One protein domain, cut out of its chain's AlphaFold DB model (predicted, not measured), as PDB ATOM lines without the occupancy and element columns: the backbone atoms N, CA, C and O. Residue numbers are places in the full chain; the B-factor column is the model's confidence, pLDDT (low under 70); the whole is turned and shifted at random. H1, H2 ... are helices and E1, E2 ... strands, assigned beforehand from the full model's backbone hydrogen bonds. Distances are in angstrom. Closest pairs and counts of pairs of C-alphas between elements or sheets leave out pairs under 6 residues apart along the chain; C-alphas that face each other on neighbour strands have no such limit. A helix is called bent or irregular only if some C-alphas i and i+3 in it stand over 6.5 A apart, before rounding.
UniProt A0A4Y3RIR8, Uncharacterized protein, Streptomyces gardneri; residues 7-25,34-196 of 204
ATOM      1  N   SER A   7       5.797 -56.502 -38.071       43.03
ATOM      2  CA  SER A   7       4.473 -56.467 -38.695       43.03
ATOM      3  C   SER A   7       3.325 -56.605 -37.684       43.03
ATOM      4  O   SER A   7       2.269 -56.015 -37.887       43.03
ATOM      5  N   ASP A   8       3.527 -57.343 -36.586       43.16
ATOM      6  CA  ASP A   8       2.540 -57.466 -35.502       43.16
ATOM      7  C   ASP A   8       2.463 -56.183 -34.665       43.16
ATOM      8  O   ASP A   8       1.391 -55.817 -34.182       43.16
ATOM      9  N   LEU A   9       3.603 -55.495 -34.508       50.84
ATOM     10  CA  LEU A   9       3.660 -54.165 -33.906       50.84
ATOM     11  C   LEU A   9       2.878 -53.183 -34.781       50.84
ATOM     12  O   LEU A   9       1.911 -52.597 -34.310       50.84
ATOM     13  N   HIS A  10       3.194 -53.132 -36.078       51.41
ATOM     14  CA  HIS A  10       2.522 -52.263 -37.040       51.41
ATOM     15  C   HIS A  10       0.999 -52.485 -37.094       51.41
ATOM     16  O   HIS A  10       0.237 -51.526 -37.141       51.41
ATOM     17  N   GLY A  11       0.529 -53.737 -37.022       52.66
ATOM     18  CA  GLY A  11      -0.907 -54.050 -36.992       52.66
ATOM     19  C   GLY A  11      -1.618 -53.646 -35.692       52.66
ATOM     20  O   GLY A  11      -2.789 -53.265 -35.718       52.66
ATOM     21  N   ARG A  12      -0.929 -53.691 -34.544       53.62
ATOM     22  CA  ARG A  12      -1.476 -53.202 -33.265       53.62
ATOM     23  C   ARG A  12      -1.497 -51.685 -33.205       53.62
ATOM     24  O   ARG A  12      -2.524 -51.131 -32.814       53.62
ATOM     25  N   GLU A  13      -0.409 -51.050 -33.638       55.44
ATOM     26  CA  GLU A  13      -0.322 -49.605 -33.848       55.44
ATOM     27  C   GLU A  13      -1.496 -49.156 -34.712       55.44
ATOM     28  O   GLU A  13      -2.273 -48.323 -34.270       55.44
ATOM     29  N   TYR A  14      -1.711 -49.816 -35.854       53.69
ATOM     30  CA  TYR A  14      -2.831 -49.578 -36.761       53.69
ATOM     31  C   TYR A  14      -4.199 -49.657 -36.060       53.69
ATOM     32  O   TYR A  14      -5.018 -48.764 -36.228       53.69
ATOM     33  N   SER A  15      -4.450 -50.669 -35.220       51.00
ATOM     34  CA  SER A  15      -5.762 -50.858 -34.574       51.00
ATOM     35  C   SER A  15      -6.107 -49.831 -33.483       51.00
ATOM     36  O   SER A  15      -7.256 -49.403 -33.388       51.00
ATOM     37  N   VAL A  16      -5.135 -49.411 -32.664       56.19
ATOM     38  CA  VAL A  16      -5.351 -48.399 -31.606       56.19
ATOM     39  C   VAL A  16      -5.688 -47.053 -32.245       56.19
ATOM     40  O   VAL A  16      -6.626 -46.369 -31.843       56.19
ATOM     41  N   VAL A  17      -4.959 -46.759 -33.310       52.69
ATOM     42  CA  VAL A  17      -4.967 -45.540 -34.114       52.69
ATOM     43  C   VAL A  17      -6.233 -45.440 -34.990       52.69
ATOM     44  O   VAL A  17      -6.906 -44.412 -34.984       52.69
ATOM     45  N   GLU A  18      -6.644 -46.517 -35.669       50.53
ATOM     46  CA  GLU A  18      -7.862 -46.561 -36.503       50.53
ATOM     47  C   GLU A  18      -9.154 -46.580 -35.667       50.53
ATOM     48  O   GLU A  18     -10.185 -46.060 -36.094       50.53
ATOM     49  N   SER A  19      -9.114 -47.128 -34.447       52.78
ATOM     50  CA  SER A  19     -10.305 -47.219 -33.592       52.78
ATOM     51  C   SER A  19     -10.815 -45.872 -33.059       52.78
ATOM     52  O   SER A  19     -11.895 -45.836 -32.470       52.78
ATOM     53  N   GLY A  20     -10.062 -44.773 -33.229       49.69
ATOM     54  CA  GLY A  20     -10.505 -43.419 -32.866       49.69
ATOM     55  C   GLY A  20     -10.801 -43.215 -31.375       49.69
ATOM     56  O   GLY A  20     -11.456 -42.247 -31.004       49.69
ATOM     57  N   SER A  21     -10.372 -44.140 -30.516       52.75
ATOM     58  CA  SER A  21     -10.900 -44.288 -29.155       52.75
ATOM     59  C   SER A  21     -10.107 -43.539 -28.079       52.75
ATOM     60  O   SER A  21     -10.447 -43.606 -26.897       52.75
ATOM     61  N   VAL A  22      -9.079 -42.781 -28.466       58.94
ATOM     62  CA  VAL A  22      -8.215 -42.061 -27.528       58.94
ATOM     63  C   VAL A  22      -8.954 -40.860 -26.940       58.94
ATOM     64  O   VAL A  22      -9.083 -39.814 -27.567       58.94
ATOM     65  N   GLY A  23      -9.463 -41.023 -25.716       55.16
ATOM     66  CA  GLY A  23     -10.100 -39.941 -24.968       55.16
ATOM     67  C   GLY A  23     -11.413 -39.441 -25.571       55.16
ATOM     68  O   GLY A  23     -11.712 -38.267 -25.403       55.16
ATOM     69  N   TRP A  24     -12.189 -40.306 -26.246       58.22
ATOM     70  CA  TRP A  24     -13.442 -39.961 -26.950       58.22
ATOM     71  C   TRP A  24     -14.584 -39.485 -26.030       58.22
ATOM     72  O   TRP A  24     -15.553 -38.879 -26.487       58.22
ATOM     73  N   ARG A  25     -14.488 -39.757 -24.723       65.88
ATOM     74  CA  ARG A  25     -15.447 -39.317 -23.701       65.88
ATOM     75  C   ARG A  25     -14.718 -38.636 -22.559       65.88
ATOM     76  O   ARG A  25     -13.744 -39.190 -22.064       65.88
ATOM     77  N   ALA A  34      -1.324 -44.390 -24.468       75.94
ATOM     78  CA  ALA A  34      -1.392 -45.630 -25.235       75.94
ATOM     79  C   ALA A  34      -1.114 -45.430 -26.733       75.94
ATOM     80  O   ALA A  34      -1.082 -46.413 -27.484       75.94
ATOM     81  N   LEU A  35      -0.925 -44.184 -27.189       75.94
ATOM     82  CA  LEU A  35      -0.515 -43.928 -28.564       75.94
ATOM     83  C   LEU A  35       0.871 -44.528 -28.810       75.94
ATOM     84  O   LEU A  35       1.772 -44.362 -27.989       75.94
ATOM     85  N   PRO A  36       1.085 -45.181 -29.963       72.56
ATOM     86  CA  PRO A  36       2.386 -45.770 -30.262       72.56
ATOM     87  C   PRO A  36       3.476 -44.714 -30.457       72.56
ATOM     88  O   PRO A  36       4.646 -44.973 -30.195       72.56
ATOM     89  N   TYR A  37       3.076 -43.514 -30.883       79.12
ATOM     90  CA  TYR A  37       3.942 -42.360 -31.052       79.12
ATOM     91  C   TYR A  37       3.174 -41.110 -30.629       79.12
ATOM     92  O   TYR A  37       2.031 -40.934 -31.043       79.12
ATOM     93  N   LEU A  38       3.802 -40.225 -29.852       88.12
ATOM     94  CA  LEU A  38       3.267 -38.890 -29.549       88.12
ATOM     95  C   LEU A  38       3.637 -37.886 -30.648       88.12
ATOM     96  O   LEU A  38       2.852 -37.003 -30.996       88.12
ATOM     97  N   TRP A  39       4.810 -38.077 -31.247       89.56
ATOM     98  CA  TRP A  39       5.308 -37.336 -32.395       89.56
ATOM     99  C   TRP A  39       6.150 -38.236 -33.299       89.56
ATOM    100  O   TRP A  39       6.679 -39.260 -32.867       89.56
ATOM    101  N   LEU A  40       6.252 -37.865 -34.572       87.81
ATOM    102  CA  LEU A  40       7.033 -38.574 -35.581       87.81
ATOM    103  C   LEU A  40       7.810 -37.570 -36.421       87.81
ATOM    104  O   LEU A  40       7.239 -36.597 -36.911       87.81
ATOM    105  N   LEU A  41       9.093 -37.838 -36.641       87.69
ATOM    106  CA  LEU A  41       9.920 -37.072 -37.562       87.69
ATOM    107  C   LEU A  41      10.276 -37.923 -38.775       87.69
ATOM    108  O   LEU A  41      11.062 -38.866 -38.689       87.69
ATOM    109  N   HIS A  42       9.716 -37.564 -39.927       83.44
ATOM    110  CA  HIS A  42      10.056 -38.211 -41.181       83.44
ATOM    111  C   HIS A  42      11.156 -37.443 -41.916       83.44
ATOM    112  O   HIS A  42      11.013 -36.261 -42.242       83.44
ATOM    113  N   ARG A  43      12.240 -38.158 -42.231       79.94
ATOM    114  CA  ARG A  43      13.372 -37.669 -43.019       79.94
ATOM    115  C   ARG A  43      13.475 -38.470 -44.305       79.94
ATOM    116  O   ARG A  43      13.572 -39.692 -44.273       79.94
ATOM    117  N   GLY A  44      13.468 -37.780 -45.437       71.12
ATOM    118  CA  GLY A  44      13.556 -38.418 -46.745       71.12
ATOM    119  C   GLY A  44      12.800 -37.646 -47.822       71.12
ATOM    120  O   GLY A  44      12.056 -36.714 -47.508       71.12
ATOM    121  N   PRO A  45      12.985 -38.012 -49.098       68.56
ATOM    122  CA  PRO A  45      12.277 -37.377 -50.202       68.56
ATOM    123  C   PRO A  45      10.767 -37.632 -50.091       68.56
ATOM    124  O   PRO A  45      10.357 -38.733 -49.746       68.56
ATOM    125  N   GLU A  46       9.933 -36.657 -50.461       66.38
ATOM    126  CA  GLU A  46       8.465 -36.719 -50.300       66.38
ATOM    127  C   GLU A  46       7.821 -38.013 -50.835       66.38
ATOM    128  O   GLU A  46       6.891 -38.554 -50.246       66.38
ATOM    129  N   ARG A  47       8.381 -38.585 -51.908       67.06
ATOM    130  CA  ARG A  47       7.942 -39.861 -52.503       67.06
ATOM    131  C   ARG A  47       8.043 -41.089 -51.585       67.06
ATOM    132  O   ARG A  47       7.450 -42.110 -51.911       67.06
ATOM    133  N   SER A  48       8.846 -41.039 -50.520       64.62
ATOM    134  CA  SER A  48       8.995 -42.127 -49.539       64.62
ATOM    135  C   SER A  48       8.201 -41.884 -48.262       64.62
ATOM    136  O   SER A  48       8.300 -42.674 -47.324       64.62
ATOM    137  N   TRP A  49       7.453 -40.782 -48.200       66.62
ATOM    138  CA  TRP A  49       6.629 -40.488 -47.043       66.62
ATOM    139  C   TRP A  49       5.460 -41.475 -47.005       66.62
ATOM    140  O   TRP A  49       4.963 -41.875 -48.064       66.62
ATOM    141  N   PRO A  50       5.010 -41.889 -45.810       60.75
ATOM    142  CA  PRO A  50       3.832 -42.732 -45.690       60.75
ATOM    143  C   PRO A  50       2.659 -42.119 -46.465       60.75
ATOM    144  O   PRO A  50       2.397 -40.920 -46.366       60.75
ATOM    145  N   ALA A  51       1.956 -42.944 -47.250       56.22
ATOM    146  CA  ALA A  51       0.789 -42.500 -48.021       56.22
ATOM    147  C   ALA A  51      -0.335 -41.972 -47.109       56.22
ATOM    148  O   ALA A  51      -1.138 -41.140 -47.526       56.22
ATOM    149  N   PHE A  52      -0.357 -42.440 -45.860       53.41
ATOM    150  CA  PHE A  52      -1.223 -41.943 -44.805       53.41
ATOM    151  C   PHE A  52      -0.519 -40.822 -44.026       53.41
ATOM    152  O   PHE A  52       0.571 -41.020 -43.488       53.41
ATOM    153  N   ARG A  53      -1.145 -39.643 -43.960       56.19
ATOM    154  CA  ARG A  53      -0.693 -38.514 -43.140       56.19
ATOM    155  C   ARG A  53      -1.346 -38.655 -41.773       56.19
ATOM    156  O   ARG A  53      -2.563 -38.603 -41.690       56.19
ATOM    157  N   TRP A  54      -0.553 -38.849 -40.727       57.38
ATOM    158  CA  TRP A  54      -1.069 -38.786 -39.364       57.38
ATOM    159  C   TRP A  54      -1.033 -37.330 -38.888       57.38
ATOM    160  O   TRP A  54      -0.052 -36.866 -38.313       57.38
ATOM    161  N   ASP A  55      -2.079 -36.583 -39.209       56.41
ATOM    162  CA  ASP A  55      -2.260 -35.145 -38.969       56.41
ATOM    163  C   ASP A  55      -3.030 -34.849 -37.667       56.41
ATOM    164  O   ASP A  55      -3.689 -33.825 -37.537       56.41
ATOM    165  N   GLY A  56      -2.932 -35.726 -36.662       53.59
ATOM    166  CA  GLY A  56      -3.427 -35.414 -35.316       53.59
ATOM    167  C   GLY A  56      -4.954 -35.387 -35.177       53.59
ATOM    168  O   GLY A  56      -5.476 -34.652 -34.348       53.59
ATOM    169  N   HIS A  57      -5.693 -36.211 -35.924       56.75
ATOM    170  CA  HIS A  57      -7.163 -36.304 -35.848       56.75
ATOM    171  C   HIS A  57      -7.762 -36.718 -34.483       56.75
ATOM    172  O   HIS A  57      -8.983 -36.834 -34.363       56.75
ATOM    173  N   HIS A  58      -6.957 -36.966 -33.448       71.44
ATOM    174  CA  HIS A  58      -7.469 -37.228 -32.105       71.44
ATOM    175  C   HIS A  58      -7.588 -35.926 -31.324       71.44
ATOM    176  O   HIS A  58      -6.711 -35.580 -30.531       71.44
ATOM    177  N   THR A  59      -8.690 -35.209 -31.541       82.69
ATOM    178  CA  THR A  59      -9.039 -34.098 -30.659       82.69
ATOM    179  C   THR A  59      -9.417 -34.630 -29.283       82.69
ATOM    180  O   THR A  59     -10.214 -35.559 -29.147       82.69
ATOM    181  N   ALA A  60      -8.848 -34.032 -28.245       88.75
ATOM    182  CA  ALA A  60      -9.180 -34.335 -26.867       88.75
ATOM    183  C   ALA A  60     -10.653 -33.995 -26.565       88.75
ATOM    184  O   ALA A  60     -11.105 -32.888 -26.843       88.75
ATOM    185  N   ALA A  61     -11.397 -34.908 -25.927       87.25
ATOM    186  CA  ALA A  61     -12.803 -34.652 -25.578       87.25
ATOM    187  C   ALA A  61     -13.008 -33.638 -24.437       87.25
ATOM    188  O   ALA A  61     -14.130 -33.182 -24.220       87.25
ATOM    189  N   SER A  62     -11.962 -33.304 -23.676       91.50
ATOM    190  CA  SER A  62     -12.031 -32.339 -22.575       91.50
ATOM    191  C   SER A  62     -10.753 -31.512 -22.456       91.50
ATOM    192  O   SER A  62      -9.714 -31.833 -23.037       91.50
ATOM    193  N   TRP A  63     -10.823 -30.444 -21.663       95.06
ATOM    194  CA  TRP A  63      -9.653 -29.638 -21.332       95.06
ATOM    195  C   TRP A  63      -8.607 -30.419 -20.536       95.06
ATOM    196  O   TRP A  63      -7.422 -30.251 -20.806       95.06
ATOM    197  N   GLU A  64      -9.018 -31.291 -19.606       94.00
ATOM    198  CA  GLU A  64      -8.066 -32.138 -18.875       94.00
ATOM    199  C   GLU A  64      -7.360 -33.125 -19.812       94.00
ATOM    200  O   GLU A  64      -6.159 -33.366 -19.679       94.00
ATOM    201  N   HIS A  65      -8.087 -33.673 -20.792       92.56
ATOM    202  CA  HIS A  65      -7.503 -34.557 -21.802       92.56
ATOM    203  C   HIS A  65      -6.492 -33.813 -22.669       92.56
ATOM    204  O   HIS A  65      -5.417 -34.347 -22.935       92.56
ATOM    205  N   LEU A  66      -6.811 -32.580 -23.074       94.38
ATOM    206  CA  LEU A  66      -5.893 -31.758 -23.850       94.38
ATOM    207  C   LEU A  66      -4.634 -31.411 -23.046       94.38
ATOM    208  O   LEU A  66      -3.532 -31.559 -23.564       94.38
ATOM    209  N   GLU A  67      -4.785 -30.986 -21.787       96.19
ATOM    210  CA  GLU A  67      -3.652 -30.694 -20.897       96.19
ATOM    211  C   GLU A  67      -2.727 -31.909 -20.774       96.19
ATOM    212  O   GLU A  67      -1.520 -31.781 -20.959       96.19
ATOM    213  N   SER A  68      -3.297 -33.095 -20.555       94.44
ATOM    214  CA  SER A  68      -2.523 -34.333 -20.401       94.44
ATOM    215  C   SER A  68      -1.832 -34.754 -21.703       94.44
ATOM    216  O   SER A  68      -0.676 -35.171 -21.689       94.44
ATOM    217  N   SER A  69      -2.514 -34.606 -22.841       93.81
ATOM    218  CA  SER A  69      -1.951 -34.860 -24.174       93.81
ATOM    219  C   SER A  69      -0.745 -33.963 -24.453       93.81
ATOM    220  O   SER A  69       0.304 -34.435 -24.886       93.81
ATOM    221  N   LEU A  70      -0.882 -32.665 -24.166       96.44
ATOM    222  CA  LEU A  70       0.182 -31.682 -24.336       96.44
ATOM    223  C   LEU A  70       1.335 -31.920 -23.357       96.44
ATOM    224  O   LEU A  70       2.484 -31.804 -23.767       96.44
ATOM    225  N   GLU A  71       1.053 -32.275 -22.101       97.56
ATOM    226  CA  GLU A  71       2.084 -32.643 -21.124       97.56
ATOM    227  C   GLU A  71       2.930 -33.802 -21.664       97.56
ATOM    228  O   GLU A  71       4.141 -33.650 -21.791       97.56
ATOM    229  N   LEU A  72       2.298 -34.904 -22.080       95.88
ATOM    230  CA  LEU A  72       2.997 -36.061 -22.647       95.88
ATOM    231  C   LEU A  72       3.809 -35.689 -23.895       95.88
ATOM    232  O   LEU A  72       4.966 -36.090 -24.030       95.88
ATOM    233  N   LEU A  73       3.225 -34.909 -24.809       95.62
ATOM    234  CA  LEU A  73       3.905 -34.482 -26.028       95.62
ATOM    235  C   LEU A  73       5.157 -33.652 -25.716       95.62
ATOM    236  O   LEU A  73       6.231 -33.949 -26.237       95.62
ATOM    237  N   LEU A  74       5.025 -32.621 -24.883       97.31
ATOM    238  CA  LEU A  74       6.121 -31.706 -24.563       97.31
ATOM    239  C   LEU A  74       7.211 -32.392 -23.734       97.31
ATOM    240  O   LEU A  74       8.390 -32.128 -23.957       97.31
ATOM    241  N   ASP A  75       6.830 -33.301 -22.838       96.94
ATOM    242  CA  ASP A  75       7.770 -34.140 -22.091       96.94
ATOM    243  C   ASP A  75       8.585 -35.026 -23.040       96.94
ATOM    244  O   ASP A  75       9.817 -35.006 -23.030       96.94
ATOM    245  N   SER A  76       7.908 -35.684 -23.987       95.12
ATOM    246  CA  SER A  76       8.582 -36.503 -24.997       95.12
ATOM    247  C   SER A  76       9.508 -35.691 -25.910       95.12
ATOM    248  O   SER A  76      10.507 -36.222 -26.390       95.12
ATOM    249  N   TRP A  77       9.222 -34.411 -26.159       94.56
ATOM    250  CA  TRP A  77      10.138 -33.533 -26.888       94.56
ATOM    251  C   TRP A  77      11.404 -33.240 -26.090       94.56
ATOM    252  O   TRP A  77      12.492 -33.373 -26.647       94.56
ATOM    253  N   MET A  78      11.279 -32.879 -24.811       94.75
ATOM    254  CA  MET A  78      12.438 -32.613 -23.952       94.75
ATOM    255  C   MET A  78      13.328 -33.852 -23.803       94.75
ATOM    256  O   MET A  78      14.549 -33.740 -23.846       94.75
ATOM    257  N   GLU A  79      12.735 -35.044 -23.700       93.56
ATOM    258  CA  GLU A  79      13.491 -36.291 -23.563       93.56
ATOM    259  C   GLU A  79      14.124 -36.751 -24.889       93.56
ATOM    260  O   GLU A  79      15.296 -37.131 -24.942       93.56
ATOM    261  N   GLN A  80      13.350 -36.758 -25.977       92.50
ATOM    262  CA  GLN A  80      13.713 -37.514 -27.179       92.50
ATOM    263  C   GLN A  80      14.245 -36.636 -28.316       92.50
ATOM    264  O   GLN A  80      15.043 -37.122 -29.125       92.50
ATOM    265  N   LEU A  81      13.850 -35.358 -28.402       90.69
ATOM    266  CA  LEU A  81      14.346 -34.463 -29.454       90.69
ATOM    267  C   LEU A  81      15.879 -34.304 -29.401       90.69
ATOM    268  O   LEU A  81      16.486 -34.419 -30.469       90.69
ATOM    269  N   PRO A  82      16.531 -34.153 -28.221       90.00
ATOM    270  CA  PRO A  82      17.992 -34.064 -28.130       90.00
ATOM    271  C   PRO A  82      18.739 -35.247 -28.735       90.00
ATOM    272  O   PRO A  82      19.822 -35.089 -29.296       90.00
ATOM    273  N   VAL A  83      18.154 -36.439 -28.648       88.56
ATOM    274  CA  VAL A  83      18.756 -37.666 -29.174       88.56
ATOM    275  C   VAL A  83      18.465 -37.824 -30.667       88.56
ATOM    276  O   VAL A  83      19.335 -38.251 -31.426       88.56
ATOM    277  N   GLN A  84      17.251 -37.490 -31.109       86.12
ATOM    278  CA  GLN A  84      16.827 -37.691 -32.497       86.12
ATOM    279  C   GLN A  84      17.282 -36.584 -33.454       86.12
ATOM    280  O   GLN A  84      17.433 -36.850 -34.651       86.12
ATOM    281  N   VAL A  85      17.449 -35.353 -32.965       84.25
ATOM    282  CA  VAL A  85      17.811 -34.160 -33.751       84.25
ATOM    283  C   VAL A  85      18.762 -33.258 -32.942       84.25
ATOM    284  O   VAL A  85      18.348 -32.203 -32.468       84.25
ATOM    285  N   PRO A  86      20.022 -33.662 -32.708       84.94
ATOM    286  CA  PRO A  86      20.909 -32.921 -31.812       84.94
ATOM    287  C   PRO A  86      21.147 -31.469 -32.259       84.94
ATOM    288  O   PRO A  86      21.476 -31.227 -33.420       84.94
ATOM    289  N   GLY A  87      21.042 -30.525 -31.320       83.62
ATOM    290  CA  GLY A  87      21.269 -29.090 -31.540       83.62
ATOM    291  C   GLY A  87      20.116 -28.360 -32.230       83.62
ATOM    292  O   GLY A  87      20.315 -27.272 -32.761       83.62
ATOM    293  N   ASP A  88      18.924 -28.958 -32.272       86.44
ATOM    294  CA  ASP A  88      17.800 -28.409 -33.026       86.44
ATOM    295  C   ASP A  88      16.618 -27.976 -32.143       86.44
ATOM    296  O   ASP A  88      16.631 -28.094 -30.912       86.44
ATOM    297  N   TRP A  89      15.582 -27.431 -32.776       91.81
ATOM    298  CA  TRP A  89      14.352 -26.996 -32.126       91.81
ATOM    299  C   TRP A  89      13.114 -27.530 -32.845       91.81
ATOM    300  O   TRP A  89      13.118 -27.735 -34.058       91.81
ATOM    301  N   ALA A  90      12.035 -27.715 -32.086       94.00
ATOM    302  CA  ALA A  90      10.714 -28.053 -32.606       94.00
ATOM    303  C   ALA A  90       9.704 -26.983 -32.190       94.00
ATOM    304  O   ALA A  90       9.808 -26.408 -31.103       94.00
ATOM    305  N   SER A  91       8.725 -26.689 -33.044       95.75
ATOM    306  CA  SER A  91       7.632 -25.787 -32.685       95.75
ATOM    307  C   SER A  91       6.340 -26.112 -33.414       95.75
ATOM    308  O   SER A  91       6.363 -26.650 -34.518       95.75
ATOM    309  N   PHE A  92       5.233 -25.665 -32.839       95.44
ATOM    310  CA  PHE A  92       3.959 -25.511 -33.530       95.44
ATOM    311  C   PHE A  92       3.293 -24.204 -33.096       95.44
ATOM    312  O   PHE A  92       3.661 -23.579 -32.095       95.44
ATOM    313  N   VAL A  93       2.308 -23.779 -33.872       96.44
ATOM    314  CA  VAL A  93       1.457 -22.632 -33.571       96.44
ATOM    315  C   VAL A  93       0.054 -23.139 -33.281       96.44
ATOM    316  O   VAL A  93      -0.427 -24.022 -33.975       96.44
ATOM    317  N   VAL A  94      -0.589 -22.574 -32.265       96.25
ATOM    318  CA  VAL A  94      -1.977 -22.830 -31.884       96.25
ATOM    319  C   VAL A  94      -2.801 -21.582 -32.143       96.25
ATOM    320  O   VAL A  94      -2.520 -20.501 -31.616       96.25
ATOM    321  N   GLY A  95      -3.862 -21.743 -32.917       94.06
ATOM    322  CA  GLY A  95      -4.909 -20.748 -33.074       94.06
ATOM    323  C   GLY A  95      -6.167 -21.143 -32.343       94.06
ATOM    324  O   GLY A  95      -6.433 -22.315 -32.086       94.06
ATOM    325  N   CYS A  96      -6.961 -20.124 -32.053       91.44
ATOM    326  CA  CYS A  96      -8.279 -20.255 -31.464       91.44
ATOM    327  C   CYS A  96      -9.268 -19.567 -32.396       91.44
ATOM    328  O   CYS A  96      -9.089 -18.388 -32.705       91.44
ATOM    329  N   ALA A  97     -10.332 -20.258 -32.807       87.69
ATOM    330  CA  ALA A  97     -11.333 -19.680 -33.707       87.69
ATOM    331  C   ALA A  97     -11.939 -18.366 -33.163       87.69
ATOM    332  O   ALA A  97     -12.260 -17.458 -33.927       87.69
ATOM    333  N   ARG A  98     -12.063 -18.252 -31.834       88.56
ATOM    334  CA  ARG A  98     -12.691 -17.114 -31.138       88.56
ATOM    335  C   ARG A  98     -11.778 -15.913 -30.886       88.56
ATOM    336  O   ARG A  98     -12.287 -14.852 -30.546       88.56
ATOM    337  N   ASP A  99     -10.469 -16.067 -31.064       88.75
ATOM    338  CA  ASP A  99      -9.471 -15.004 -30.852       88.75
ATOM    339  C   ASP A  99      -8.543 -14.874 -32.069       88.75
ATOM    340  O   ASP A  99      -7.398 -14.441 -31.974       88.75
ATOM    341  N   TRP A 100      -9.033 -15.265 -33.246       85.19
ATOM    342  CA  TRP A 100      -8.301 -15.089 -34.494       85.19
ATOM    343  C   TRP A 100      -8.098 -13.591 -34.794       85.19
ATOM    344  O   TRP A 100      -9.041 -12.812 -34.630       85.19
ATOM    345  N   PRO A 101      -6.914 -13.144 -35.268       88.25
ATOM    346  CA  PRO A 101      -5.738 -13.918 -35.689       88.25
ATOM    347  C   PRO A 101      -4.643 -14.039 -34.611       88.25
ATOM    348  O   PRO A 101      -3.460 -14.134 -34.941       88.25
ATOM    349  N   ARG A 102      -4.974 -13.951 -33.318       91.50
ATOM    350  CA  ARG A 102      -3.965 -14.060 -32.261       91.50
ATOM    351  C   ARG A 102      -3.613 -15.520 -32.011       91.50
ATOM    352  O   ARG A 102      -4.435 -16.324 -31.571       91.50
ATOM    353  N   HIS A 103      -2.346 -15.837 -32.232       93.88
ATOM    354  CA  HIS A 103      -1.838 -17.197 -32.132       93.88
ATOM    355  C   HIS A 103      -0.855 -17.346 -30.977       93.88
ATOM    356  O   HIS A 103      -0.126 -16.411 -30.638       93.88
ATOM    357  N   LEU A 104      -0.839 -18.542 -30.394       96.25
ATOM    358  CA  LEU A 104       0.108 -18.953 -29.370       96.25
ATOM    359  C   LEU A 104       1.147 -19.863 -30.021       96.25
ATOM    360  O   LEU A 104       0.805 -20.885 -30.604       96.25
ATOM    361  N   ARG A 105       2.423 -19.500 -29.939       97.50
ATOM    362  CA  ARG A 105       3.531 -20.339 -30.398       97.50
ATOM    363  C   ARG A 105       4.049 -21.171 -29.234       97.50
ATOM    364  O   ARG A 105       4.292 -20.622 -28.161       97.50
ATOM    365  N   VAL A 106       4.253 -22.460 -29.475       97.94
ATOM    366  CA  VAL A 106       4.889 -23.400 -28.548       97.94
ATOM    367  C   VAL A 106       6.169 -23.895 -29.190       97.94
ATOM    368  O   VAL A 106       6.158 -24.269 -30.362       97.94
ATOM    369  N   GLY A 107       7.269 -23.916 -28.449       96.62
ATOM    370  CA  GLY A 107       8.514 -24.474 -28.955       96.62
ATOM    371  C   GLY A 107       9.412 -25.041 -27.873       96.62
ATOM    372  O   GLY A 107       9.377 -24.594 -26.729       96.62
ATOM    373  N   TYR A 108      10.244 -25.994 -28.273       96.44
ATOM    374  CA  TYR A 108      11.361 -26.518 -27.496       96.44
ATOM    375  C   TYR A 108      12.666 -26.211 -28.231       96.44
ATOM    376  O   TYR A 108      12.755 -26.445 -29.437       96.44
ATOM    377  N   SER A 109      13.669 -25.698 -27.521       93.12
ATOM    378  CA  SER A 109      15.002 -25.422 -28.065       93.12
ATOM    379  C   SER A 109      16.065 -26.077 -27.193       93.12
ATOM    380  O   SER A 109      16.224 -25.703 -26.030       93.12
ATOM    381  N   GLN A 110      16.820 -27.008 -27.781       88.88
ATOM    382  CA  GLN A 110      17.885 -27.740 -27.088       88.88
ATOM    383  C   GLN A 110      19.041 -26.830 -26.687       88.88
ATOM    384  O   GLN A 110      19.489 -26.870 -25.548       88.88
ATOM    385  N   ASP A 111      19.467 -25.942 -27.589       87.19
ATOM    386  CA  ASP A 111      20.542 -24.975 -27.325       87.19
ATOM    387  C   ASP A 111      20.247 -24.074 -26.120       87.19
ATOM    388  O   ASP A 111      21.160 -23.528 -25.498       87.19
ATOM    389  N   ARG A 112      18.962 -23.888 -25.799       88.44
ATOM    390  CA  ARG A 112      18.508 -23.100 -24.652       88.44
ATOM    391  C   ARG A 112      18.087 -23.947 -23.451       88.44
ATOM    392  O   ARG A 112      17.864 -23.349 -22.400       88.44
ATOM    393  N   GLY A 113      17.953 -25.266 -23.614       92.12
ATOM    394  CA  GLY A 113      17.435 -26.196 -22.604       92.12
ATOM    395  C   GLY A 113      16.034 -25.829 -22.114       92.12
ATOM    396  O   GLY A 113      15.775 -25.822 -20.913       92.12
ATOM    397  N   ARG A 114      15.157 -25.343 -23.006       96.06
ATOM    398  CA  ARG A 114      13.899 -24.686 -22.597       96.06
ATOM    399  C   ARG A 114      12.723 -24.983 -23.509       96.06
ATOM    400  O   ARG A 114      12.820 -24.881 -24.736       96.06
ATOM    401  N   LEU A 115      11.576 -25.212 -22.876       97.62
ATOM    402  CA  LEU A 115      10.259 -25.000 -23.462       97.62
ATOM    403  C   LEU A 115       9.894 -23.520 -23.382       97.62
ATOM    404  O   LEU A 115      10.166 -22.847 -22.388       97.62
ATOM    405  N   SER A 116       9.241 -23.010 -24.418       97.50
ATOM    406  CA  SER A 116       8.779 -21.627 -24.474       97.50
ATOM    407  C   SER A 116       7.394 -21.530 -25.090       97.50
ATOM    408  O   SER A 116       7.087 -22.174 -26.096       97.50
ATOM    409  N   LEU A 117       6.563 -20.700 -24.471       98.44
ATOM    410  CA  LEU A 117       5.276 -20.272 -24.992       98.44
ATOM    411  C   LEU A 117       5.357 -18.782 -25.302       98.44
ATOM    412  O   LEU A 117       5.976 -18.018 -24.555       98.44
ATOM    413  N   MET A 118       4.733 -18.361 -26.398       97.75
ATOM    414  CA  MET A 118       4.694 -16.958 -26.808       97.75
ATOM    415  C   MET A 118       3.344 -16.587 -27.411       97.75
ATOM    416  O   MET A 118       2.809 -17.339 -28.219       97.75
ATOM    417  N   VAL A 119       2.823 -15.402 -27.092       96.75
ATOM    418  CA  VAL A 119       1.576 -14.882 -27.681       96.75
ATOM    419  C   VAL A 119       1.675 -13.378 -27.954       96.75
ATOM    420  O   VAL A 119       2.255 -12.622 -27.170       96.75
ATOM    421  N   ASP A 120       1.125 -12.941 -29.089       94.12
ATOM    422  CA  ASP A 120       1.174 -11.547 -29.546       94.12
ATOM    423  C   ASP A 120      -0.041 -10.742 -29.066       94.12
ATOM    424  O   ASP A 120      -1.162 -10.923 -29.541       94.12
ATOM    425  N   HIS A 121       0.186  -9.796 -28.162       91.62
ATOM    426  CA  HIS A 121      -0.828  -8.860 -27.685       91.62
ATOM    427  C   HIS A 121      -0.607  -7.426 -28.169       91.62
ATOM    428  O   HIS A 121      -1.282  -6.524 -27.679       91.62
ATOM    429  N   ARG A 122       0.251  -7.173 -29.168       90.06
ATOM    430  CA  ARG A 122       0.536  -5.807 -29.654       90.06
ATOM    431  C   ARG A 122      -0.717  -5.011 -30.023       90.06
ATOM    432  O   ARG A 122      -0.776  -3.817 -29.765       90.06
ATOM    433  N   THR A 123      -1.737  -5.664 -30.578       85.38
ATOM    434  CA  THR A 123      -3.008  -5.025 -30.972       85.38
ATOM    435  C   THR A 123      -3.990  -4.808 -29.818       85.38
ATOM    436  O   THR A 123      -5.018  -4.168 -30.008       85.38
ATOM    437  N   THR A 124      -3.699  -5.343 -28.632       83.06
ATOM    438  CA  THR A 124      -4.562  -5.260 -27.437       83.06
ATOM    439  C   THR A 124      -3.796  -4.834 -26.189       83.06
ATOM    440  O   THR A 124      -4.300  -4.995 -25.085       83.06
ATOM    441  N   ALA A 125      -2.593  -4.281 -26.356       81.75
ATOM    442  CA  ALA A 125      -1.690  -3.954 -25.256       81.75
ATOM    443  C   ALA A 125      -2.314  -2.990 -24.229       81.75
ATOM    444  O   ALA A 125      -2.030  -3.108 -23.043       81.75
ATOM    445  N   ASP A 126      -3.208  -2.104 -24.679       82.81
ATOM    446  CA  ASP A 126      -3.871  -1.097 -23.841       82.81
ATOM    447  C   ASP A 126      -5.168  -1.598 -23.174       82.81
ATOM    448  O   ASP A 126      -5.888  -0.820 -22.545       82.81
ATOM    449  N   ALA A 127      -5.516  -2.883 -23.324       86.62
ATOM    450  CA  ALA A 127      -6.712  -3.440 -22.703       86.62
ATOM    451  C   ALA A 127      -6.604  -3.368 -21.161       86.62
ATOM    452  O   ALA A 127      -5.648  -3.903 -20.588       86.62
ATOM    453  N   PRO A 128      -7.571  -2.737 -20.463       89.44
ATOM    454  CA  PRO A 128      -7.527  -2.613 -19.009       89.44
ATOM    455  C   PRO A 128      -7.438  -3.978 -18.321       89.44
ATOM    456  O   PRO A 128      -8.202  -4.886 -18.644       89.44
ATOM    457  N   GLY A 129      -6.514  -4.119 -17.369       91.06
ATOM    458  CA  GLY A 129      -6.323  -5.358 -16.606       91.06
ATOM    459  C   GLY A 129      -5.639  -6.497 -17.374       91.06
ATOM    460  O   GLY A 129      -5.486  -7.579 -16.815       91.06
ATOM    461  N   LEU A 130      -5.193  -6.282 -18.622       91.00
ATOM    462  CA  LEU A 130      -4.508  -7.321 -19.400       91.00
ATOM    463  C   LEU A 130      -3.255  -7.830 -18.689       91.00
ATOM    464  O   LEU A 130      -3.043  -9.035 -18.634       91.00
ATOM    465  N   GLU A 131      -2.426  -6.933 -18.154       92.94
ATOM    466  CA  GLU A 131      -1.186  -7.335 -17.489       92.94
ATOM    467  C   GLU A 131      -1.465  -8.271 -16.311       92.94
ATOM    468  O   GLU A 131      -0.911  -9.366 -16.258       92.94
ATOM    469  N   GLU A 132      -2.381  -7.884 -15.425       94.06
ATOM    470  CA  GLU A 132      -2.809  -8.693 -14.281       94.06
ATOM    471  C   GLU A 132      -3.364 -10.047 -14.737       94.06
ATOM    472  O   GLU A 132      -2.871 -11.084 -14.299       94.06
ATOM    473  N   ALA A 133      -4.277 -10.061 -15.713       93.44
ATOM    474  CA  ALA A 133      -4.845 -11.296 -16.246       93.44
ATOM    475  C   ALA A 133      -3.785 -12.227 -16.865       93.44
ATOM    476  O   ALA A 133      -3.868 -13.449 -16.729       93.44
ATOM    477  N   MET A 134      -2.775 -11.680 -17.549       95.38
ATOM    478  CA  MET A 134      -1.686 -12.474 -18.125       95.38
ATOM    479  C   MET A 134      -0.788 -13.058 -17.031       95.38
ATOM    480  O   MET A 134      -0.419 -14.231 -17.098       95.38
ATOM    481  N   ARG A 135      -0.486 -12.278 -15.988       95.50
ATOM    482  CA  ARG A 135       0.276 -12.741 -14.820       95.50
ATOM    483  C   ARG A 135      -0.460 -13.835 -14.055       95.50
ATOM    484  O   ARG A 135       0.153 -14.850 -13.740       95.50
ATOM    485  N   GLU A 136      -1.757 -13.667 -13.816       94.56
ATOM    486  CA  GLU A 136      -2.609 -14.662 -13.150       94.56
ATOM    487  C   GLU A 136      -2.662 -15.990 -13.913       94.56
ATOM    488  O   GLU A 136      -2.671 -17.056 -13.299       94.56
ATOM    489  N   ARG A 137      -2.642 -15.946 -15.252       94.00
ATOM    490  CA  ARG A 137      -2.565 -17.152 -16.095       94.00
ATOM    491  C   ARG A 137      -1.199 -17.837 -16.052       94.00
ATOM    492  O   ARG A 137      -1.122 -19.011 -16.398       94.00
ATOM    493  N   GLY A 138      -0.146 -17.132 -15.636       95.56
ATOM    494  CA  GLY A 138       1.216 -17.664 -15.527       95.56
ATOM    495  C   GLY A 138       2.212 -17.130 -16.561       95.56
ATOM    496  O   GLY A 138       3.323 -17.653 -16.655       95.56
ATOM    497  N   TRP A 139       1.866 -16.091 -17.327       97.69
ATOM    498  CA  TRP A 139       2.817 -15.444 -18.235       97.69
ATOM    499  C   TRP A 139       3.898 -14.664 -17.460       97.69
ATOM    500  O   TRP A 139       3.627 -13.990 -16.463       97.69
ATOM    501  N   GLN A 140       5.152 -14.741 -17.917       96.94
ATOM    502  CA  GLN A 140       6.324 -14.341 -17.123       96.94
ATOM    503  C   GLN A 140       6.982 -13.038 -17.586       96.94
ATOM    504  O   GLN A 140       7.513 -12.284 -16.770       96.94
ATOM    505  N   VAL A 141       6.988 -12.754 -18.883       95.38
ATOM    506  CA  VAL A 141       7.666 -11.576 -19.439       95.38
ATOM    507  C   VAL A 141       6.795 -10.967 -20.527       95.38
ATOM    508  O   VAL A 141       6.216 -11.700 -21.324       95.38
ATOM    509  N   CYS A 142       6.713  -9.636 -20.566       94.38
ATOM    510  CA  CYS A 142       6.114  -8.887 -21.666       94.38
ATOM    511  C   CYS A 142       7.184  -7.996 -22.306       94.38
ATOM    512  O   CYS A 142       7.732  -7.113 -21.648       94.38
ATOM    513  N   GLU A 143       7.482  -8.223 -23.583       91.38
ATOM    514  CA  GLU A 143       8.487  -7.475 -24.343       91.38
ATOM    515  C   GLU A 143       7.946  -7.114 -25.723       91.38
ATOM    516  O   GLU A 143       7.601  -7.987 -26.520       91.38
ATOM    517  N   GLY A 144       7.870  -5.817 -26.034       88.06
ATOM    518  CA  GLY A 144       7.410  -5.353 -27.349       88.06
ATOM    519  C   GLY A 144       5.999  -5.836 -27.715       88.06
ATOM    520  O   GLY A 144       5.728  -6.081 -28.889       88.06
ATOM    521  N   GLY A 145       5.132  -6.026 -26.713       89.38
ATOM    522  CA  GLY A 145       3.771  -6.551 -26.859       89.38
ATOM    523  C   GLY A 145       3.676  -8.071 -27.029       89.38
ATOM    524  O   GLY A 145       2.577  -8.582 -27.235       89.38
ATOM    525  N   TRP A 146       4.791  -8.795 -26.916       94.62
ATOM    526  CA  TRP A 146       4.804 -10.251 -26.828       94.62
ATOM    527  C   TRP A 146       4.868 -10.695 -25.380       94.62
ATOM    528  O   TRP A 146       5.796 -10.326 -24.659       94.62
ATOM    529  N   TRP A 147       3.931 -11.548 -24.992       97.38
ATOM    530  CA  TRP A 147       4.010 -12.264 -23.730       97.38
ATOM    531  C   TRP A 147       4.748 -13.575 -23.927       97.38
ATOM    532  O   TRP A 147       4.532 -14.267 -24.924       97.38
ATOM    533  N   ARG A 148       5.636 -13.899 -22.989       97.50
ATOM    534  CA  ARG A 148       6.434 -15.122 -22.997       97.50
ATOM    535  C   ARG A 148       6.422 -15.799 -21.637       97.50
ATOM    536  O   ARG A 148       6.364 -15.137 -20.596       97.50
ATOM    537  N   ALA A 149       6.501 -17.116 -21.674       98.31
ATOM    538  CA  ALA A 149       6.826 -17.945 -20.530       98.31
ATOM    539  C   ALA A 149       7.831 -18.999 -20.979       98.31
ATOM    540  O   ALA A 149       7.673 -19.589 -22.048       98.31
ATOM    541  N   GLU A 150       8.859 -19.210 -20.170       97.56
ATOM    542  CA  GLU A 150       9.881 -20.218 -20.403       97.56
ATOM    543  C   GLU A 150       9.916 -21.199 -19.233       97.56
ATOM    544  O   GLU A 150       9.726 -20.824 -18.072       97.56
ATOM    545  N   PHE A 151      10.172 -22.460 -19.556       97.88
ATOM    546  CA  PHE A 151      10.281 -23.556 -18.606       97.88
ATOM    547  C   PHE A 151      11.567 -24.313 -18.928       97.88
ATOM    548  O   PHE A 151      11.769 -24.721 -20.073       97.88
ATOM    549  N   ALA A 152      12.461 -24.422 -17.948       96.62
ATOM    550  CA  ALA A 152      13.728 -25.127 -18.109       96.62
ATOM    551  C   ALA A 152      13.471 -26.634 -18.198       96.62
ATOM    552  O   ALA A 152      12.657 -27.145 -17.436       96.62
ATOM    553  N   ASP A 153      14.137 -27.338 -19.109       92.81
ATOM    554  CA  ASP A 153      13.911 -28.775 -19.299       92.81
ATOM    555  C   ASP A 153      14.456 -29.639 -18.154       92.81
ATOM    556  O   ASP A 153      14.037 -30.785 -17.997       92.81
ATOM    557  N   GLU A 154      15.306 -29.078 -17.286       93.44
ATOM    558  CA  GLU A 154      15.724 -29.742 -16.051       93.44
ATOM    559  C   GLU A 154      14.630 -29.743 -14.966       93.44
ATOM    560  O   GLU A 154      14.741 -30.479 -13.980       93.44
ATOM    561  N   ASP A 155      13.585 -28.918 -15.110       96.50
ATOM    562  CA  ASP A 155      12.445 -28.910 -14.195       96.50
ATOM    563  C   ASP A 155      11.475 -30.053 -14.548       96.50
ATOM    564  O   ASP A 155      10.827 -30.010 -15.598       96.50
ATOM    565  N   PRO A 156      11.274 -31.049 -13.660       94.25
ATOM    566  CA  PRO A 156      10.348 -32.155 -13.913       94.25
ATOM    567  C   PRO A 156       8.882 -31.712 -14.047       94.25
ATOM    568  O   PRO A 156       8.028 -32.512 -14.424       94.25
ATOM    569  N   ALA A 157       8.549 -30.463 -13.708       97.44
ATOM    570  CA  ALA A 157       7.224 -29.886 -13.898       97.44
ATOM    571  C   ALA A 157       7.099 -29.030 -15.173       97.44
ATOM    572  O   ALA A 157       6.021 -28.468 -15.402       97.44
ATOM    573  N   ALA A 158       8.144 -28.912 -16.001       97.56
ATOM    574  CA  ALA A 158       8.176 -28.003 -17.148       97.56
ATOM    575  C   ALA A 158       7.070 -28.290 -18.172       97.56
ATOM    576  O   ALA A 158       6.281 -27.394 -18.485       97.56
ATOM    577  N   ALA A 159       6.955 -29.539 -18.636       98.06
ATOM    578  CA  ALA A 159       5.937 -29.945 -19.609       98.06
ATOM    579  C   ALA A 159       4.513 -29.688 -19.097       98.06
ATOM    580  O   ALA A 159       3.699 -29.064 -19.780       98.06
ATOM    581  N   ARG A 160       4.236 -30.098 -17.853       98.06
ATOM    582  CA  ARG A 160       2.942 -29.882 -17.190       98.06
ATOM    583  C   ARG A 160       2.603 -28.402 -17.065       98.06
ATOM    584  O   ARG A 160       1.475 -27.994 -17.324       98.06
ATOM    585  N   SER A 161       3.569 -27.589 -16.648       98.25
ATOM    586  CA  SER A 161       3.367 -26.151 -16.447       98.25
ATOM    587  C   SER A 161       3.124 -25.430 -17.775       98.25
ATOM    588  O   SER A 161       2.238 -24.580 -17.858       98.25
ATOM    589  N   ALA A 162       3.844 -25.823 -18.827       98.44
ATOM    590  CA  ALA A 162       3.635 -25.337 -20.184       98.44
ATOM    591  C   ALA A 162       2.246 -25.718 -20.730       98.44
ATOM    592  O   ALA A 162       1.529 -24.854 -21.238       98.44
ATOM    593  N   ALA A 163       1.832 -26.979 -20.574       98.25
ATOM    594  CA  ALA A 163       0.515 -27.458 -20.998       98.25
ATOM    595  C   ALA A 163      -0.626 -26.718 -20.278       98.25
ATOM    596  O   ALA A 163      -1.563 -26.235 -20.921       98.25
ATOM    597  N   ARG A 164      -0.506 -26.540 -18.956       98.19
ATOM    598  CA  ARG A 164      -1.452 -25.763 -18.140       98.19
ATOM    599  C   ARG A 164      -1.573 -24.324 -18.594       98.19
ATOM    600  O   ARG A 164      -2.689 -23.834 -18.744       98.19
ATOM    601  N   LEU A 165      -0.442 -23.654 -18.819       98.50
ATOM    602  CA  LEU A 165      -0.440 -22.274 -19.293       98.50
ATOM    603  C   LEU A 165      -1.131 -22.165 -20.656       98.50
ATOM    604  O   LEU A 165      -1.958 -21.277 -20.838       98.50
ATOM    605  N   LEU A 166      -0.854 -23.084 -21.587       98.12
ATOM    606  CA  LEU A 166      -1.511 -23.111 -22.895       98.12
ATOM    607  C   LEU A 166      -3.031 -23.227 -22.752       98.12
ATOM    608  O   LEU A 166      -3.764 -22.405 -23.303       98.12
ATOM    609  N   VAL A 167      -3.508 -24.219 -21.995       97.62
ATOM    610  CA  VAL A 167      -4.945 -24.461 -21.797       97.62
ATOM    611  C   VAL A 167      -5.608 -23.287 -21.072       97.62
ATOM    612  O   VAL A 167      -6.683 -22.838 -21.477       97.62
ATOM    613  N   ALA A 168      -4.974 -22.746 -20.030       97.31
ATOM    614  CA  ALA A 168      -5.475 -21.578 -19.312       97.31
ATOM    615  C   ALA A 168      -5.556 -20.342 -20.220       97.31
ATOM    616  O   ALA A 168      -6.533 -19.594 -20.159       97.31
ATOM    617  N   ASP A 169      -4.566 -20.148 -21.090       96.31
ATOM    618  CA  ASP A 169      -4.518 -19.029 -22.020       96.31
ATOM    619  C   ASP A 169      -5.627 -19.106 -23.075       96.31
ATOM    620  O   ASP A 169      -6.415 -18.167 -23.194       96.31
ATOM    621  N   VAL A 170      -5.763 -20.225 -23.792       95.56
ATOM    622  CA  VAL A 170      -6.796 -20.365 -24.837       95.56
ATOM    623  C   VAL A 170      -8.212 -20.293 -24.258       95.56
ATOM    624  O   VAL A 170      -9.093 -19.664 -24.846       95.56
ATOM    625  N   ARG A 171      -8.431 -20.843 -23.055       95.12
ATOM    626  CA  ARG A 171      -9.704 -20.705 -22.327       95.12
ATOM    627  C   ARG A 171      -9.949 -19.267 -21.885       95.12
ATOM    628  O   ARG A 171     -11.051 -18.750 -22.048       95.12
ATOM    629  N   GLY A 172      -8.921 -18.596 -21.370       92.69
ATOM    630  CA  GLY A 172      -8.978 -17.186 -20.988       92.69
ATOM    631  C   GLY A 172      -9.200 -16.236 -22.171       92.69
ATOM    632  O   GLY A 172      -9.615 -15.094 -21.968       92.69
ATOM    633  N   ARG A 173      -8.944 -16.699 -23.399       91.25
ATOM    634  CA  ARG A 173      -9.239 -16.001 -24.663       91.25
ATOM    635  C   ARG A 173     -10.580 -16.424 -25.281       91.25
ATOM    636  O   ARG A 173     -10.955 -15.927 -26.337       91.25
ATOM    637  N   GLY A 174     -11.344 -17.266 -24.583       92.75
ATOM    638  CA  GLY A 174     -12.752 -17.535 -24.863       92.75
ATOM    639  C   GLY A 174     -13.049 -18.870 -25.541       92.75
ATOM    640  O   GLY A 174     -14.225 -19.137 -25.778       92.75
ATOM    641  N   SER A 175     -12.045 -19.703 -25.837       94.50
ATOM    642  CA  SER A 175     -12.279 -21.056 -26.362       94.50
ATOM    643  C   SER A 175     -13.072 -21.898 -25.360       94.50
ATOM    644  O   SER A 175     -12.748 -21.915 -24.168       94.50
ATOM    645  N   VAL A 176     -14.096 -22.615 -25.832       93.94
ATOM    646  CA  VAL A 176     -15.001 -23.397 -24.962       93.94
ATOM    647  C   VAL A 176     -14.743 -24.903 -24.989       93.94
ATOM    648  O   VAL A 176     -15.021 -25.572 -23.993       93.94
ATOM    649  N   CYS A 177     -14.136 -25.424 -26.059       92.06
ATOM    650  CA  CYS A 177     -13.664 -26.808 -26.143       92.06
ATOM    651  C   CYS A 177     -12.383 -26.943 -26.998       92.06
ATOM    652  O   CYS A 177     -12.075 -26.034 -27.776       92.06
ATOM    653  N   PRO A 178     -11.647 -28.068 -26.883       91.81
ATOM    654  CA  PRO A 178     -10.454 -28.336 -27.696       91.81
ATOM    655  C   PRO A 178     -10.687 -28.322 -29.216       91.81
ATOM    656  O   PRO A 178      -9.784 -27.935 -29.950       91.81
ATOM    657  N   ASP A 179     -11.893 -28.662 -29.693       89.50
ATOM    658  CA  ASP A 179     -12.247 -28.637 -31.127       89.50
ATOM    659  C   ASP A 179     -12.212 -27.231 -31.755       89.50
ATOM    660  O   ASP A 179     -12.169 -27.095 -32.975       89.50
ATOM    661  N   GLU A 180     -12.242 -26.166 -30.945       92.75
ATOM    662  CA  GLU A 180     -12.116 -24.783 -31.432       92.75
ATOM    663  C   GLU A 180     -10.659 -24.346 -31.640       92.75
ATOM    664  O   GLU A 180     -10.399 -23.207 -32.057       92.75
ATOM    665  N   LEU A 181      -9.711 -25.223 -31.310       93.75
ATOM    666  CA  LEU A 181      -8.291 -25.015 -31.530       93.75
ATOM    667  C   LEU A 181      -7.867 -25.615 -32.864       93.75
ATOM    668  O   LEU A 181      -8.458 -26.567 -33.366       93.75
ATOM    669  N   VAL A 182      -6.795 -25.073 -33.419       92.56
ATOM    670  CA  VAL A 182      -6.101 -25.700 -34.538       92.56
ATOM    671  C   VAL A 182      -4.613 -25.452 -34.395       92.56
ATOM    672  O   VAL A 182      -4.192 -24.332 -34.101       92.56
ATOM    673  N   ALA A 183      -3.829 -26.506 -34.571       92.75
ATOM    674  CA  ALA A 183      -2.387 -26.434 -34.648       92.75
ATOM    675  C   ALA A 183      -1.935 -26.332 -36.107       92.75
ATOM    676  O   ALA A 183      -2.517 -26.951 -36.990       92.75
ATOM    677  N   TRP A 184      -0.885 -25.570 -36.380       91.00
ATOM    678  CA  TRP A 184      -0.242 -25.528 -37.695       91.00
ATOM    679  C   TRP A 184       1.207 -25.067 -37.551       91.00
ATOM    680  O   TRP A 184       1.713 -24.909 -36.436       91.00
ATOM    681  N   GLU A 185       1.892 -24.866 -38.683       90.25
ATOM    682  CA  GLU A 185       3.313 -24.479 -38.702       90.25
ATOM    683  C   GLU A 185       4.170 -25.450 -37.867       90.25
ATOM    684  O   GLU A 185       5.167 -25.077 -37.247       90.25
ATOM    685  N   VAL A 186       3.758 -26.722 -37.859       91.19
ATOM    686  CA  VAL A 186       4.454 -27.808 -37.179       91.19
ATOM    687  C   VAL A 186       5.784 -28.027 -37.883       91.19
ATOM    688  O   VAL A 186       5.827 -28.403 -39.056       91.19
ATOM    689  N   THR A 187       6.878 -27.768 -37.177       89.25
ATOM    690  CA  THR A 187       8.199 -27.746 -37.795       89.25
ATOM    691  C   THR A 187       9.297 -28.165 -36.830       89.25
ATOM    692  O   THR A 187       9.201 -27.977 -35.616       89.25
ATOM    693  N   VAL A 188      10.348 -28.718 -37.422       88.19
ATOM    694  CA  VAL A 188      11.662 -28.952 -36.832       88.19
ATOM    695  C   VAL A 188      12.679 -28.380 -37.820       88.19
ATOM    696  O   VAL A 188      12.477 -28.470 -39.035       88.19
ATOM    697  N   ASN A 189      13.726 -27.720 -37.342       78.19
ATOM    698  CA  ASN A 189      14.579 -26.919 -38.223       78.19
ATOM    699  C   ASN A 189      15.527 -27.739 -39.127       78.19
ATOM    700  O   ASN A 189      15.955 -27.231 -40.160       78.19
ATOM    701  N   ASP A 190      15.674 -29.045 -38.889       71.56
ATOM    702  CA  ASP A 190      16.320 -30.061 -39.746       71.56
ATOM    703  C   ASP A 190      15.611 -30.330 -41.103       71.56
ATOM    704  O   ASP A 190      15.843 -31.346 -41.756       71.56
ATOM    705  N   HIS A 191      14.693 -29.460 -41.548       67.81
ATOM    706  CA  HIS A 191      13.912 -29.586 -42.796       67.81
ATOM    707  C   HIS A 191      13.110 -30.897 -42.953       67.81
ATOM    708  O   HIS A 191      12.578 -31.185 -44.032       67.81
ATOM    709  N   GLY A 192      13.007 -31.701 -41.893       79.06
ATOM    710  CA  GLY A 192      12.182 -32.899 -41.845       79.06
ATOM    711  C   GLY A 192      10.711 -32.563 -41.627       79.06
ATOM    712  O   GLY A 192      10.353 -31.469 -41.188       79.06
ATOM    713  N   ARG A 193       9.831 -33.521 -41.928       83.88
ATOM    714  CA  ARG A 193       8.402 -33.354 -41.668       83.88
ATOM    715  C   ARG A 193       8.063 -33.905 -40.291       83.88
ATOM    716  O   ARG A 193       8.174 -35.110 -40.065       83.88
ATOM    717  N   LEU A 194       7.641 -33.014 -39.404       87.50
ATOM    718  CA  LEU A 194       7.202 -33.337 -38.054       87.50
ATOM    719  C   LEU A 194       5.681 -33.555 -38.033       87.50
ATOM    720  O   LEU A 194       4.925 -32.730 -38.546       87.50
ATOM    721  N   TRP A 195       5.238 -34.666 -37.452       87.50
ATOM    722  CA  TRP A 195       3.831 -34.999 -37.208       87.50
ATOM    723  C   TRP A 195       3.593 -35.139 -35.709       87.50
ATOM    724  O   TRP A 195       4.461 -35.653 -35.007       87.50
ATOM    725  N   LEU A 196       2.419 -34.716 -35.230       89.06
ATOM    726  CA  LEU A 196       2.090 -34.662 -33.798       89.06
ATOM    727  C   LEU A 196       0.809 -35.453 -33.460       89.06
ATOM    728  O   LEU A 196      -0.204 -34.856 -33.103       89.06
TER     729      LEU A 196
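What this domain is: This is residues 7 to 25 and 34 to 196 of the 204 residues of an uncharacterized protein of Streptomyces gardneri (UniProt A0A4Y3RIR8). One twisted sheet of six strands has two helices, H2 and H4, packed over one face, with the short helix H3 grazing it near the E5 end. Past the E7 end of the sheet sits a small two-strand pair, E1 and E8, and H1 lies farthest out. The printed part has 182 residues, of mixed class, with named elements in the order H1 E1 H2 E2 E3 E4 H3 E5 E6 H4 E7 E8; the large sheet runs E5 E6 E4 E3 E2 E7, antiparallel. It is compact, with a radius of gyration of the C-alphas of 17.1 A, yet only just elongated, spanning 58 by 38 by 32 A.

How they stand to each other: In the sheet, E2, residues 89 to 96, E3, residues 103 to 109, and E4, residues 114 to 120, form a meander, each strand the antiparallel neighbour of the one before; N 92 and O 106 are 3.0 A apart, N 107 and O 116 2.9 A. E6, residues 146 to 152, pairs with E4, N 117 and O 149 at 2.9 A. The edge strands are E5, residues 141 to 143, with N 141 and O 148 of E6 at 3.0 A, and E7, residues 181 to 188, with N 93 of E2 and O 184 at 2.9 A. H2, residues 63 to 84, and H4, residues 158 to 172, lie on the same face, at heights over the sheet of 10.3 A and 8.1 A. They touch at a steep tilt of 40 degrees, opposite ways, with the C-alphas of Glu 71 and Arg 160 closest at 4.9 A. H3, residues 130 to 137, only grazes the sheet; E4, H3 and E5 make a split strand-helix-strand unit, with E6 between its two strands, and a right-handed crossover. E1, residues 40 to 42, and E8, residues 193 to 195, are antiparallel, N 40 and O 195 at 2.9 A. H1, residues 7 to 18, touches no helix. Every O i to N i+4 pair is within hydrogen-bond range in H1, H3 and H4; in H2, 16 of 18 are.

Where its parts are: H1 begins at C-alpha 7 (4.473, -56.467, -38.695) and is 16.0 A long. H2 is 29.8 A, with a kink of 34 degrees near residue 78, and is only just irregular: C-alphas 79 and 82 are 6.8 A apart. E2 measures 23.6 A, H4 20.6 A and E7 21.0 A. E8 ends at C-alpha 195 (3.831, -34.999, -37.208).

The domain as a whole: The C-alphas of Ser 7 and Pro 128, the two farthest apart, are 58.6 A from each other. Residues 26 to 33 are not printed, and C-alphas 25 and 34 are 15.5 A apart across the cut. The link from E1 to H2, 20 residues, is long. The mean pLDDT of the printed part is 85.2; residues 7 to 25, 45 to 57 and 191 are under 70.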